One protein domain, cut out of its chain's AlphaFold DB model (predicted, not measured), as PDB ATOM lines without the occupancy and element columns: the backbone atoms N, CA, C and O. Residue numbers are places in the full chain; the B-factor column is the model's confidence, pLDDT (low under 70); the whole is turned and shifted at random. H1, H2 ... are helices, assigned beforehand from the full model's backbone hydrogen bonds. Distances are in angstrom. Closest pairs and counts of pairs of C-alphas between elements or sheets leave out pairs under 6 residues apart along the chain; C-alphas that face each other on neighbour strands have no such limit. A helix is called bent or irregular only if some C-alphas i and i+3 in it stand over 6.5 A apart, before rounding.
ATOM      1  N   CYS A 773     -23.702  46.529 -44.235       91.12
ATOM      2  CA  CYS A 773     -24.791  45.842 -43.556       91.12
ATOM      3  C   CYS A 773     -24.855  46.147 -42.056       91.12
ATOM      4  O   CYS A 773     -25.925  46.510 -41.570       91.12
ATOM      5  N   ILE A 774     -23.737  46.069 -41.325       90.12
ATOM      6  CA  ILE A 774     -23.686  46.412 -39.892       90.12
ATOM      7  C   ILE A 774     -24.149  47.864 -39.706       90.12
ATOM      8  O   ILE A 774     -25.034  48.143 -38.894       90.12
ATOM      9  N   ARG A 775     -23.639  48.784 -40.540       86.75
ATOM     10  CA  ARG A 775     -24.091  50.180 -40.554       86.75
ATOM     11  C   ARG A 775     -25.586  50.276 -40.861       86.75
ATOM     12  O   ARG A 775     -26.305  50.919 -40.103       86.75
ATOM     13  N   ASN A 776     -26.064  49.680 -41.954       84.69
ATOM     14  CA  ASN A 776     -27.458  49.839 -42.372       84.69
ATOM     15  C   ASN A 776     -28.433  49.205 -41.374       84.69
ATOM     16  O   ASN A 776     -29.440  49.832 -41.077       84.69
ATOM     17  N   SER A 777     -28.124  48.048 -40.789       84.25
ATOM     18  CA  SER A 777     -28.960  47.399 -39.767       84.25
ATOM     19  C   SER A 777     -29.113  48.287 -38.529       84.25
ATOM     20  O   SER A 777     -30.229  48.505 -38.071       84.25
ATOM     21  N   SER A 778     -28.037  48.945 -38.076       77.12
ATOM     22  CA  SER A 778     -28.106  49.907 -36.958       77.12
ATOM     23  C   SER A 778     -29.016  51.131 -37.209       77.12
ATOM     24  O   SER A 778     -29.402  51.814 -36.257       77.12
ATOM     25  N   PHE A 779     -29.382  51.403 -38.473       75.88
ATOM     26  CA  PHE A 779     -30.286  52.489 -38.883       75.88
ATOM     27  C   PHE A 779     -31.666  52.021 -39.384       75.88
ATOM     28  O   PHE A 779     -32.637  52.749 -39.203       75.88
ATOM     29  N   LEU A 780     -31.767  50.852 -40.025       67.56
ATOM     30  CA  LEU A 780     -32.998  50.312 -40.623       67.56
ATOM     31  C   LEU A 780     -33.760  49.409 -39.647       67.56
ATOM     32  O   LEU A 780     -34.976  49.515 -39.540       67.56
ATOM     33  N   ASP A 781     -33.041  48.588 -38.879       79.50
ATOM     34  CA  ASP A 781     -33.566  47.795 -37.763       79.50
ATOM     35  C   ASP A 781     -33.475  48.574 -36.434       79.50
ATOM     36  O   ASP A 781     -33.440  47.984 -35.357       79.50
ATOM     37  N   HIS A 782     -33.437  49.914 -36.482       81.50
ATOM     38  CA  HIS A 782     -33.213  50.757 -35.301       81.50
ATOM     39  C   HIS A 782     -34.232  50.505 -34.178       81.50
ATOM     40  O   HIS A 782     -33.843  50.451 -33.011       81.50
ATOM     41  N   ASP A 783     -35.506  50.277 -34.511       86.88
ATOM     42  CA  ASP A 783     -36.539  49.919 -33.531       86.88
ATOM     43  C   ASP A 783     -36.299  48.531 -32.914       86.88
ATOM     44  O   ASP A 783     -36.499  48.353 -31.712       86.88
ATOM     45  N   ASN A 784     -35.810  47.565 -33.700       86.19
ATOM     46  CA  ASN A 784     -35.492  46.214 -33.232       86.19
ATOM     47  C   ASN A 784     -34.268  46.238 -32.302       86.19
ATOM     48  O   ASN A 784     -34.349  45.750 -31.175       86.19
ATOM     49  N   VAL A 785     -33.177  46.895 -32.712       87.12
ATOM     50  CA  VAL A 785     -31.974  47.123 -31.888       87.12
ATOM     51  C   VAL A 785     -32.329  47.865 -30.593       87.12
ATOM     52  O   VAL A 785     -31.957  47.436 -29.502       87.12
ATOM     53  N   THR A 786     -33.131  48.931 -30.684       88.44
ATOM     54  CA  THR A 786     -33.603  49.688 -29.511       88.44
ATOM     55  C   THR A 786     -34.522  48.849 -28.620       88.44
ATOM     56  O   THR A 786     -34.533  49.049 -27.408       88.44
ATOM     57  N   SER A 787     -35.276  47.891 -29.175       90.31
ATOM     58  CA  SER A 787     -36.082  46.958 -28.379       90.31
ATOM     59  C   SER A 787     -35.220  45.988 -27.565       90.31
ATOM     60  O   SER A 787     -35.560  45.728 -26.415       90.31
ATOM     61  N   CYS A 788     -34.072  45.541 -28.092       92.31
ATOM     62  CA  CYS A 788     -33.153  44.652 -27.377       92.31
ATOM     63  C   CYS A 788     -32.572  45.303 -26.111       92.31
ATOM     64  O   CYS A 788     -32.561  44.680 -25.050       92.31
ATOM     65  N   TYR A 789     -32.156  46.574 -26.173       90.19
ATOM     66  CA  TYR A 789     -31.639  47.286 -24.992       90.19
ATOM     67  C   TYR A 789     -32.716  47.572 -23.919       90.19
ATOM     68  O   TYR A 789     -32.380  47.913 -22.785       90.19
ATOM     69  N   ARG A 790     -34.016  47.368 -24.206       88.81
ATOM     70  CA  ARG A 790     -35.071  47.439 -23.172       88.81
ATOM     71  C   ARG A 790     -35.008  46.286 -22.168       88.81
ATOM     72  O   ARG A 790     -35.606  46.417 -21.107       88.81
ATOM     73  N   PHE A 791     -34.312  45.182 -22.456       86.56
ATOM     74  CA  PHE A 791     -34.138  44.111 -21.466       86.56
ATOM     75  C   PHE A 791     -33.235  44.524 -20.294       86.56
ATOM     76  O   PHE A 791     -33.439  44.015 -19.199       86.56
ATOM     77  N   ILE A 792     -32.318  45.476 -20.499       80.88
ATOM     78  CA  ILE A 792     -31.472  46.068 -19.447       80.88
ATOM     79  C   ILE A 792     -32.220  47.200 -18.733       80.88
ATOM     80  O   ILE A 792     -32.303  47.223 -17.509       80.88
ATOM     81  N   ASN A 793     -32.848  48.105 -19.493       79.25
ATOM     82  CA  ASN A 793     -33.559  49.273 -18.948       79.25
ATOM     83  C   ASN A 793     -34.836  48.935 -18.143       79.25
ATOM     84  O   ASN A 793     -35.524  49.848 -17.700       79.25
ATOM     85  N   ASN A 794     -35.178  47.649 -18.006       79.25
ATOM     86  CA  ASN A 794     -36.307  47.149 -17.217       79.25
ATOM     87  C   ASN A 794     -35.861  46.266 -16.026       79.25
ATOM     88  O   ASN A 794     -36.718  45.712 -15.336       79.25
ATOM     89  N   THR A 795     -34.554  46.076 -15.794       75.56
ATOM     90  CA  THR A 795     -34.015  45.242 -14.700       75.56
ATOM     91  C   THR A 795     -33.395  46.094 -13.591       75.56
ATOM     92  O   THR A 795     -32.181  46.104 -13.418       75.56
ATOM     93  N   ASP A 796     -34.243  46.766 -12.807       56.06
ATOM     94  CA  ASP A 796     -33.854  47.644 -11.682       56.06
ATOM     95  C   ASP A 796     -33.385  46.895 -10.407       56.06
ATOM     96  O   ASP A 796     -33.217  47.508  -9.356       56.06
ATOM     97  N   ASN A 797     -33.207  45.568 -10.458       60.41
ATOM     98  CA  ASN A 797     -32.798  44.744  -9.312       60.41
ATOM     99  C   ASN A 797     -31.462  44.040  -9.593       60.41
ATOM    100  O   ASN A 797     -31.349  43.318 -10.589       60.41
ATOM    101  N   ASP A 798     -30.508  44.151  -8.665       54.03
ATOM    102  CA  ASP A 798     -29.125  43.658  -8.809       54.03
ATOM    103  C   ASP A 798     -29.020  42.174  -9.226       54.03
ATOM    104  O   ASP A 798     -28.115  41.790  -9.962       54.03
ATOM    105  N   GLY A 799     -29.976  41.331  -8.810       61.19
ATOM    106  CA  GLY A 799     -30.019  39.898  -9.144       61.19
ATOM    107  C   GLY A 799     -30.564  39.535 -10.539       61.19
ATOM    108  O   GLY A 799     -30.481  38.373 -10.934       61.19
ATOM    109  N   GLU A 800     -31.135  40.482 -11.291       75.69
ATOM    110  CA  GLU A 800     -31.615  40.274 -12.675       75.69
ATOM    111  C   GLU A 800     -30.679  40.899 -13.729       75.69
ATOM    112  O   GLU A 800     -30.768  40.540 -14.904       75.69
ATOM    113  N   PHE A 801     -29.776  41.799 -13.324       79.38
ATOM    114  CA  PHE A 801     -28.935  42.636 -14.191       79.38
ATOM    115  C   PHE A 801     -28.206  41.841 -15.293       79.38
ATOM    116  O   PHE A 801     -28.410  42.098 -16.481       79.38
ATOM    117  N   CYS A 802     -27.448  40.797 -14.936       82.88
ATOM    118  CA  CYS A 802     -26.724  39.971 -15.914       82.88
ATOM    119  C   CYS A 802     -27.666  39.200 -16.868       82.88
ATOM    120  O   CYS A 802     -27.341  39.025 -18.042       82.88
ATOM    121  N   ARG A 803     -28.881  38.828 -16.424       82.62
ATOM    122  CA  ARG A 803     -29.923  38.247 -17.299       82.62
ATOM    123  C   ARG A 803     -30.560  39.290 -18.217       82.62
ATOM    124  O   ARG A 803     -31.094  38.936 -19.265       82.62
ATOM    125  N   GLY A 804     -30.588  40.563 -17.822       85.56
ATOM    126  CA  GLY A 804     -30.950  41.673 -18.707       85.56
ATOM    127  C   GLY A 804     -30.002  41.732 -19.905       85.56
ATOM    128  O   GLY A 804     -30.457  41.755 -21.047       85.56
ATOM    129  N   TYR A 805     -28.696  41.627 -19.641       86.19
ATOM    130  CA  TYR A 805     -27.659  41.625 -20.673       86.19
ATOM    131  C   TYR A 805     -27.642  40.380 -21.560       86.19
ATOM    132  O   TYR A 805     -27.630  40.547 -22.774       86.19
ATOM    133  N   ASP A 806     -27.717  39.162 -21.015       85.38
ATOM    134  CA  ASP A 806     -27.849  37.930 -21.819       85.38
ATOM    135  C   ASP A 806     -29.018  38.028 -22.824       85.38
ATOM    136  O   ASP A 806     -28.846  37.873 -24.039       85.38
ATOM    137  N   ARG A 807     -30.201  38.428 -22.331       88.44
ATOM    138  CA  ARG A 807     -31.394  38.659 -23.164       88.44
ATOM    139  C   ARG A 807     -31.171  39.747 -24.224       88.44
ATOM    140  O   ARG A 807     -31.711  39.621 -25.325       88.44
ATOM    141  N   THR A 808     -30.377  40.783 -23.938       91.00
ATOM    142  CA  THR A 808     -29.979  41.800 -24.924       91.00
ATOM    143  C   THR A 808     -28.996  41.249 -25.961       91.00
ATOM    144  O   THR A 808     -29.272  41.413 -27.148       91.00
ATOM    145  N   ILE A 809     -27.923  40.557 -25.561       90.81
ATOM    146  CA  ILE A 809     -26.919  39.974 -26.470       90.81
ATOM    147  C   ILE A 809     -27.603  39.022 -27.451       90.81
ATOM    148  O   ILE A 809     -27.558  39.248 -28.658       90.81
ATOM    149  N   GLY A 810     -28.343  38.027 -26.951       88.88
ATOM    150  CA  GLY A 810     -29.060  37.074 -27.802       88.88
ATOM    151  C   GLY A 810     -30.145  37.726 -28.674       88.88
ATOM    152  O   GLY A 810     -30.494  37.202 -29.732       88.88
ATOM    153  N   CYS A 811     -30.690  38.879 -28.273       94.56
ATOM    154  CA  CYS A 811     -31.594  39.665 -29.115       94.56
ATOM    155  C   CYS A 811     -30.842  40.363 -30.260       94.56
ATOM    156  O   CYS A 811     -31.261  40.252 -31.413       94.56
ATOM    157  N   LEU A 812     -29.717  41.019 -29.962       90.94
ATOM    158  CA  LEU A 812     -28.876  41.694 -30.952       90.94
ATOM    159  C   LEU A 812     -28.257  40.695 -31.939       90.94
ATOM    160  O   LEU A 812     -28.302  40.959 -33.141       90.94
ATOM    161  N   GLU A 813     -27.791  39.531 -31.466       92.50
ATOM    162  CA  GLU A 813     -27.376  38.398 -32.307       92.50
ATOM    163  C   GLU A 813     -28.403  38.135 -33.412       92.50
ATOM    164  O   GLU A 813     -28.076  38.230 -34.590       92.50
ATOM    165  N   ARG A 814     -29.665  37.874 -33.039       90.69
ATOM    166  CA  ARG A 814     -30.735  37.516 -33.984       90.69
ATOM    167  C   ARG A 814     -31.111  38.653 -34.933       90.69
ATOM    168  O   ARG A 814     -31.498  38.384 -36.069       90.69
ATOM    169  N   VAL A 815     -31.013  39.913 -34.500       91.62
ATOM    170  CA  VAL A 815     -31.274  41.078 -35.365       91.62
ATOM    171  C   VAL A 815     -30.188  41.203 -36.437       91.62
ATOM    172  O   VAL A 815     -30.508  41.283 -37.623       91.62
ATOM    173  N   TYR A 816     -28.911  41.158 -36.052       89.62
ATOM    174  CA  TYR A 816     -27.807  41.284 -37.006       89.62
ATOM    175  C   TYR A 816     -27.562  40.007 -37.830       89.62
ATOM    176  O   TYR A 816     -27.198  40.117 -38.996       89.62
ATOM    177  N   GLU A 817     -27.822  38.811 -37.295       89.44
ATOM    178  CA  GLU A 817     -27.805  37.543 -38.045       89.44
ATOM    179  C   GLU A 817     -28.866  37.543 -39.153       89.44
ATOM    180  O   GLU A 817     -28.572  37.199 -40.297       89.44
ATOM    181  N   LYS A 818     -30.088  37.999 -38.850       89.31
ATOM    182  CA  LYS A 818     -31.174  38.099 -39.834       89.31
ATOM    183  C   LYS A 818     -30.862  39.097 -40.951       89.31
ATOM    184  O   LYS A 818     -31.185  38.823 -42.107       89.31
ATOM    185  N   SER A 819     -30.284  40.250 -40.616       88.19
ATOM    186  CA  SER A 819     -30.063  41.330 -41.586       88.19
ATOM    187  C   SER A 819     -28.711  41.236 -42.311       88.19
ATOM    188  O   SER A 819     -28.628  41.677 -43.456       88.19
ATOM    189  N   CYS A 820     -27.684  40.614 -41.708       87.12
ATOM    190  CA  CYS A 820     -26.315  40.521 -42.245       87.12
ATOM    191  C   CYS A 820     -25.721  39.107 -42.352       87.12
ATOM    192  O   CYS A 820     -24.589  38.962 -42.812       87.12
ATOM    193  N   GLY A 821     -26.454  38.066 -41.962       84.81
ATOM    194  CA  GLY A 821     -25.989  36.680 -41.997       84.81
ATOM    195  C   GLY A 821     -25.142  36.270 -40.787       84.81
ATOM    196  O   GLY A 821     -24.645  37.091 -40.012       84.81
ATOM    197  N   ILE A 822     -24.960  34.955 -40.645       77.81
ATOM    198  CA  ILE A 822     -24.353  34.310 -39.469       77.81
ATOM    199  C   ILE A 822     -22.926  34.797 -39.156       77.81
ATOM    200  O   ILE A 822     -22.550  34.895 -37.992       77.81
ATOM    201  N   GLY A 823     -22.153  35.223 -40.164       75.75
ATOM    202  CA  GLY A 823     -20.803  35.769 -39.971       75.75
ATOM    203  C   GLY A 823     -20.737  37.073 -39.158       75.75
ATOM    204  O   GLY A 823     -19.674  37.411 -38.647       75.75
ATOM    205  N   VAL A 824     -21.851  37.798 -39.001       88.44
ATOM    206  CA  VAL A 824     -21.932  38.999 -38.144       88.44
ATOM    207  C   VAL A 824     -22.373  38.661 -36.717       88.44
ATOM    208  O   VAL A 824     -22.088  39.424 -35.795       88.44
ATOM    209  N   ARG A 825     -23.000  37.499 -36.498       86.12
ATOM    210  CA  ARG A 825     -23.526  37.075 -35.195       86.12
ATOM    211  C   ARG A 825     -22.447  37.046 -34.108       86.12
ATOM    212  O   ARG A 825     -22.558  37.769 -33.121       86.12
ATOM    213  N   GLY A 826     -21.373  36.284 -34.330       83.69
ATOM    214  CA  GLY A 826     -20.253  36.178 -33.385       83.69
ATOM    215  C   GLY A 826     -19.523  37.498 -33.148       83.69
ATOM    216  O   GLY A 826     -19.084  37.779 -32.038       83.69
ATOM    217  N   TYR A 827     -19.464  38.362 -34.165       90.88
ATOM    218  CA  TYR A 827     -18.944  39.718 -34.003       90.88
ATOM    219  C   TYR A 827     -19.781  40.535 -33.005       90.88
ATOM    220  O   TYR A 827     -19.203  41.172 -32.129       90.88
ATOM    221  N   ILE A 828     -21.113  40.487 -33.102       92.44
ATOM    222  CA  ILE A 828     -22.013  41.197 -32.181       92.44
ATOM    223  C   ILE A 828     -21.956  40.603 -30.772       92.44
ATOM    224  O   ILE A 828     -21.860  41.369 -29.818       92.44
ATOM    225  N   CYS A 829     -21.942  39.271 -30.642       90.75
ATOM    226  CA  CYS A 829     -21.790  38.599 -29.348       90.75
ATOM    227  C   CYS A 829     -20.509  39.082 -28.640       90.75
ATOM    228  O   CYS A 829     -20.582  39.650 -27.554       90.75
ATOM    229  N   ASN A 830     -19.355  38.993 -29.314       86.62
ATOM    230  CA  ASN A 830     -18.064  39.397 -28.749       86.62
ATOM    231  C   ASN A 830     -17.957  40.910 -28.478       86.62
ATOM    232  O   ASN A 830     -17.291  41.305 -27.527       86.62
ATOM    233  N   VAL A 831     -18.572  41.773 -29.299       90.94
ATOM    234  CA  VAL A 831     -18.572  43.231 -29.060       90.94
ATOM    235  C   VAL A 831     -19.371  43.587 -27.813       90.94
ATOM    236  O   VAL A 831     -18.895  44.385 -27.007       90.94
ATOM    237  N   GLU A 832     -20.561  43.011 -27.643       91.31
ATOM    238  CA  GLU A 832     -21.403  43.285 -26.479       91.31
ATOM    239  C   GLU A 832     -20.825  42.609 -25.218       91.31
ATOM    240  O   GLU A 832     -20.719  43.265 -24.188       91.31
ATOM    241  N   GLU A 833     -20.330  41.366 -25.282       88.56
ATOM    242  CA  GLU A 833     -19.634  40.715 -24.156       88.56
ATOM    243  C   GLU A 833     -18.400  41.516 -23.701       88.56
ATOM    244  O   GLU A 833     -18.225  41.767 -22.504       88.56
ATOM    245  N   LEU A 834     -17.566  41.985 -24.638       86.12
ATOM    246  CA  LEU A 834     -16.413  42.836 -24.332       86.12
ATOM    247  C   LEU A 834     -16.845  44.189 -23.749       86.12
ATOM    248  O   LEU A 834     -16.220  44.687 -22.815       86.12
ATOM    249  N   ALA A 835     -17.930  44.779 -24.256       84.44
ATOM    250  CA  ALA A 835     -18.484  46.021 -23.724       84.44
ATOM    251  C   ALA A 835     -18.986  45.887 -22.271       84.44
ATOM    252  O   ALA A 835     -19.084  46.898 -21.569       84.44
ATOM    253  N   LEU A 836     -19.274  44.667 -21.810       82.38
ATOM    254  CA  LEU A 836     -19.726  44.379 -20.448       82.38
ATOM    255  C   LEU A 836     -18.592  43.933 -19.535       82.38
ATOM    256  O   LEU A 836     -18.395  44.541 -18.492       82.38
ATOM    257  N   THR A 837     -17.786  42.949 -19.930       80.62
ATOM    258  CA  THR A 837     -16.658  42.449 -19.114       80.62
ATOM    259  C   THR A 837     -15.637  43.538 -18.762       80.62
ATOM    260  O   THR A 837     -15.077  43.525 -17.670       80.62
ATOM    261  N   VAL A 838     -15.468  44.547 -19.624       76.62
ATOM    262  CA  VAL A 838     -14.662  45.760 -19.371       76.62
ATOM    263  C   VAL A 838     -15.192  46.629 -18.215       76.62
ATOM    264  O   VAL A 838     -14.452  47.460 -17.688       76.62
ATOM    265  N   ASN A 839     -16.456  46.458 -17.823       68.94
ATOM    266  CA  ASN A 839     -17.218  47.378 -16.978       68.94
ATOM    267  C   ASN A 839     -17.913  46.730 -15.766       68.94
ATOM    268  O   ASN A 839     -18.120  47.409 -14.762       68.94
ATOM    269  N   THR A 840     -18.312  45.459 -15.850       70.69
ATOM    270  CA  THR A 840     -19.192  44.793 -14.877       70.69
ATOM    271  C   THR A 840     -18.644  43.424 -14.465       70.69
ATOM    272  O   THR A 840     -19.203  42.375 -14.784       70.69
ATOM    273  N   ALA A 841     -17.563  43.429 -13.674       66.19
ATOM    274  CA  ALA A 841     -16.951  42.218 -13.103       66.19
ATOM    275  C   ALA A 841     -17.966  41.287 -12.396       66.19
ATOM    276  O   ALA A 841     -17.821  40.067 -12.429       66.19
ATOM    277  N   ALA A 842     -19.047  41.855 -11.846       62.47
ATOM    278  CA  ALA A 842     -20.168  41.139 -11.236       62.47
ATOM    279  C   ALA A 842     -20.885  40.118 -12.151       62.47
ATOM    280  O   ALA A 842     -21.547  39.223 -11.632       62.47
ATOM    281  N   CYS A 843     -20.761  40.216 -13.483       71.56
ATOM    282  CA  CYS A 843     -21.342  39.251 -14.429       71.56
ATOM    283  C   CYS A 843     -20.347  38.181 -14.926       71.56
ATOM    284  O   CYS A 843     -20.669  37.432 -15.853       71.56
ATOM    285  N   GLY A 844     -19.150  38.084 -14.333       65.19
ATOM    286  CA  GLY A 844     -18.155  37.065 -14.679       65.19
ATOM    287  C   GLY A 844     -18.724  35.643 -14.587       65.19
ATOM    288  O   GLY A 844     -19.181  35.217 -13.530       65.19
ATOM    289  N   GLY A 845     -18.724  34.918 -15.709       66.81
ATOM    290  CA  GLY A 845     -19.282  33.562 -15.804       66.81
ATOM    291  C   GLY A 845     -20.816  33.471 -15.875       66.81
ATOM    292  O   GLY A 845     -21.339  32.361 -15.839       66.81
ATOM    293  N   GLN A 846     -21.540  34.595 -15.978       72.38
ATOM    294  CA  GLN A 846     -23.009  34.625 -16.136       72.38
ATOM    295  C   GLN A 846     -23.493  35.159 -17.494       72.38
ATOM    296  O   GLN A 846     -24.689  35.111 -17.776       72.38
ATOM    297  N   LEU A 847     -22.592  35.695 -18.321       75.94
ATOM    298  CA  LEU A 847     -22.889  36.097 -19.698       75.94
ATOM    299  C   LEU A 847     -22.889  34.874 -20.638       75.94
ATOM    300  O   LEU A 847     -22.258  33.863 -20.316       75.94
ATOM    301  N   PRO A 848     -23.589  34.937 -21.788       69.38
ATOM    302  CA  PRO A 848     -23.545  33.873 -22.783       69.38
ATOM    303  C   PRO A 848     -22.120  33.697 -23.319       69.38
ATOM    304  O   PRO A 848     -21.463  34.667 -23.681       69.38
ATOM    305  N   ASP A 849     -21.675  32.443 -23.401       72.94
ATOM    306  CA  ASP A 849     -20.363  32.040 -23.919       72.94
ATOM    307  C   ASP A 849     -20.232  32.356 -25.422       72.94
ATOM    308  O   ASP A 849     -20.479  31.514 -26.295       72.94
ATOM    309  N   CYS A 850     -19.834  33.591 -25.725       73.31
ATOM    310  CA  CYS A 850     -19.596  34.051 -27.087       73.31
ATOM    311  C   CYS A 850     -18.335  33.422 -27.709       73.31
ATOM    312  O   CYS A 850     -18.163  33.487 -28.930       73.31
ATOM    313  N   THR A 851     -17.484  32.727 -26.933       60.12
ATOM    314  CA  THR A 851     -16.281  32.067 -27.471       60.12
ATOM    315  C   THR A 851     -16.623  31.003 -28.518       60.12
ATOM    316  O   THR A 851     -15.868  30.839 -29.480       60.12
ATOM    317  N   ARG A 852     -17.823  30.403 -28.437       50.12
ATOM    318  CA  ARG A 852     -18.419  29.518 -29.461       50.12
ATOM    319  C   ARG A 852     -18.505  30.128 -30.862       50.12
ATOM    320  O   ARG A 852     -18.524  29.388 -31.840       50.12
ATOM    321  N   PHE A 853     -18.566  31.455 -30.962       47.91
ATOM    322  CA  PHE A 853     -18.545  32.200 -32.222       47.91
ATOM    323  C   PHE A 853     -17.348  33.155 -32.325       47.91
ATOM    324  O   PHE A 853     -17.294  33.993 -33.231       47.91
ATOM    325  N   SER A 854     -16.368  33.036 -31.425       40.19
ATOM    326  CA  SER A 854     -15.100  33.723 -31.600       40.19
ATOM    327  C   SER A 854     -14.388  33.168 -32.830       40.19
ATOM    328  O   SER A 854     -14.216  31.962 -32.982       40.19
ATOM    329  N   VAL A 855     -13.941  34.069 -33.706       41.31
ATOM    330  CA  VAL A 855     -12.738  33.803 -34.494       41.31
ATOM    331  C   VAL A 855     -11.614  33.798 -33.461       41.31
ATOM    332  O   VAL A 855     -11.323  34.874 -32.925       41.31
ATOM    333  N   PRO A 856     -11.027  32.644 -33.099       40.59
ATOM    334  CA  PRO A 856     -10.085  32.627 -31.998       40.59
ATOM    335  C   PRO A 856      -8.844  33.392 -32.437       40.59
ATOM    336  O   PRO A 856      -8.368  33.233 -33.566       40.59
ATOM    337  N   VAL A 857      -8.313  34.236 -31.553       41.16
ATOM    338  CA  VAL A 857      -7.082  34.988 -31.819       41.16
ATOM    339  C   VAL A 857      -5.896  34.042 -31.633       41.16
ATOM    340  O   VAL A 857      -5.130  34.156 -30.679       41.16
ATOM    341  N   TYR A 858      -5.779  33.066 -32.537       46.72
ATOM    342  CA  TYR A 858      -4.644  32.159 -32.615       46.72
ATOM    343  C   TYR A 858      -3.408  32.966 -33.008       46.72
ATOM    344  O   TYR A 858      -3.179  33.292 -34.174       46.72
TER     345      TYR A 858
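What this domain is: This is residues 773 to 858 of the 1156 residues of an uncharacterized protein of Diploscapter pachys (UniProt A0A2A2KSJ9). Three helices stand side by side, running alternately opposite ways, with the long H3 between H2 and H4; H1 lies crosswise at the end where H3 finishes, and little H5 packs on H4. The 86 printed residues hold five named helices, H1 to H5 in chain order, and no named strand: all helix. The whole is compact, with a radius of gyration of the C-alphas of 13.0 A, but flat, spanning 36 by 35 by 16 A.

Where its parts are: Find C-alpha 801 at (-28.935, 42.636, -14.191); from there H3, residues 801 to 820, runs 28.3 A. H2 is residues 782 to 791, 15.4 A, and H4 residues 822 to 837, 23.2 A; H4 is only just irregular, C-alphas 823 and 826 being 6.6 A apart. H1, residues 773 to 780, 9.8 A, begins at (-24.791, 45.842, -43.556). H5, residues 850 to 853, 5.6 A, ends at (-18.545, 32.200, -32.222).

How they stand to each other: Start at the hub, H3. It forms a hairpin with H2, at a shallow tilt of 21 degrees; their closest C-alphas, Phe 791 and Gly 804, are 4.9 A apart. Its residues 809 to 817 alone touch H4, another hairpin, at 26 degrees; closest are C-alphas 813 and 825, 5.0 A. Its residues 816 to 820 alone touch H1, about perpendicular at 74 degrees; C-alphas 773 and 820 come closest, 5.7 A. H5 touches H4, C-alphas 853 and 826 closest at 4.5 A. H2 and H4 are apart. In H3 every O i to N i+4 pair is within hydrogen-bond range; H1 has 3 of 4, H2 4 of 6, H4 10 of 12, and H5 is too short.

The domain as a whole: The farthest C-alphas, Asp 796 and Tyr 858, are 39.1 A apart. The printed part has no cut; the link from H4 to H5 is long. Look for pLDDT under 70 at 19 residues, among them 796 to 799 and 851 to 858.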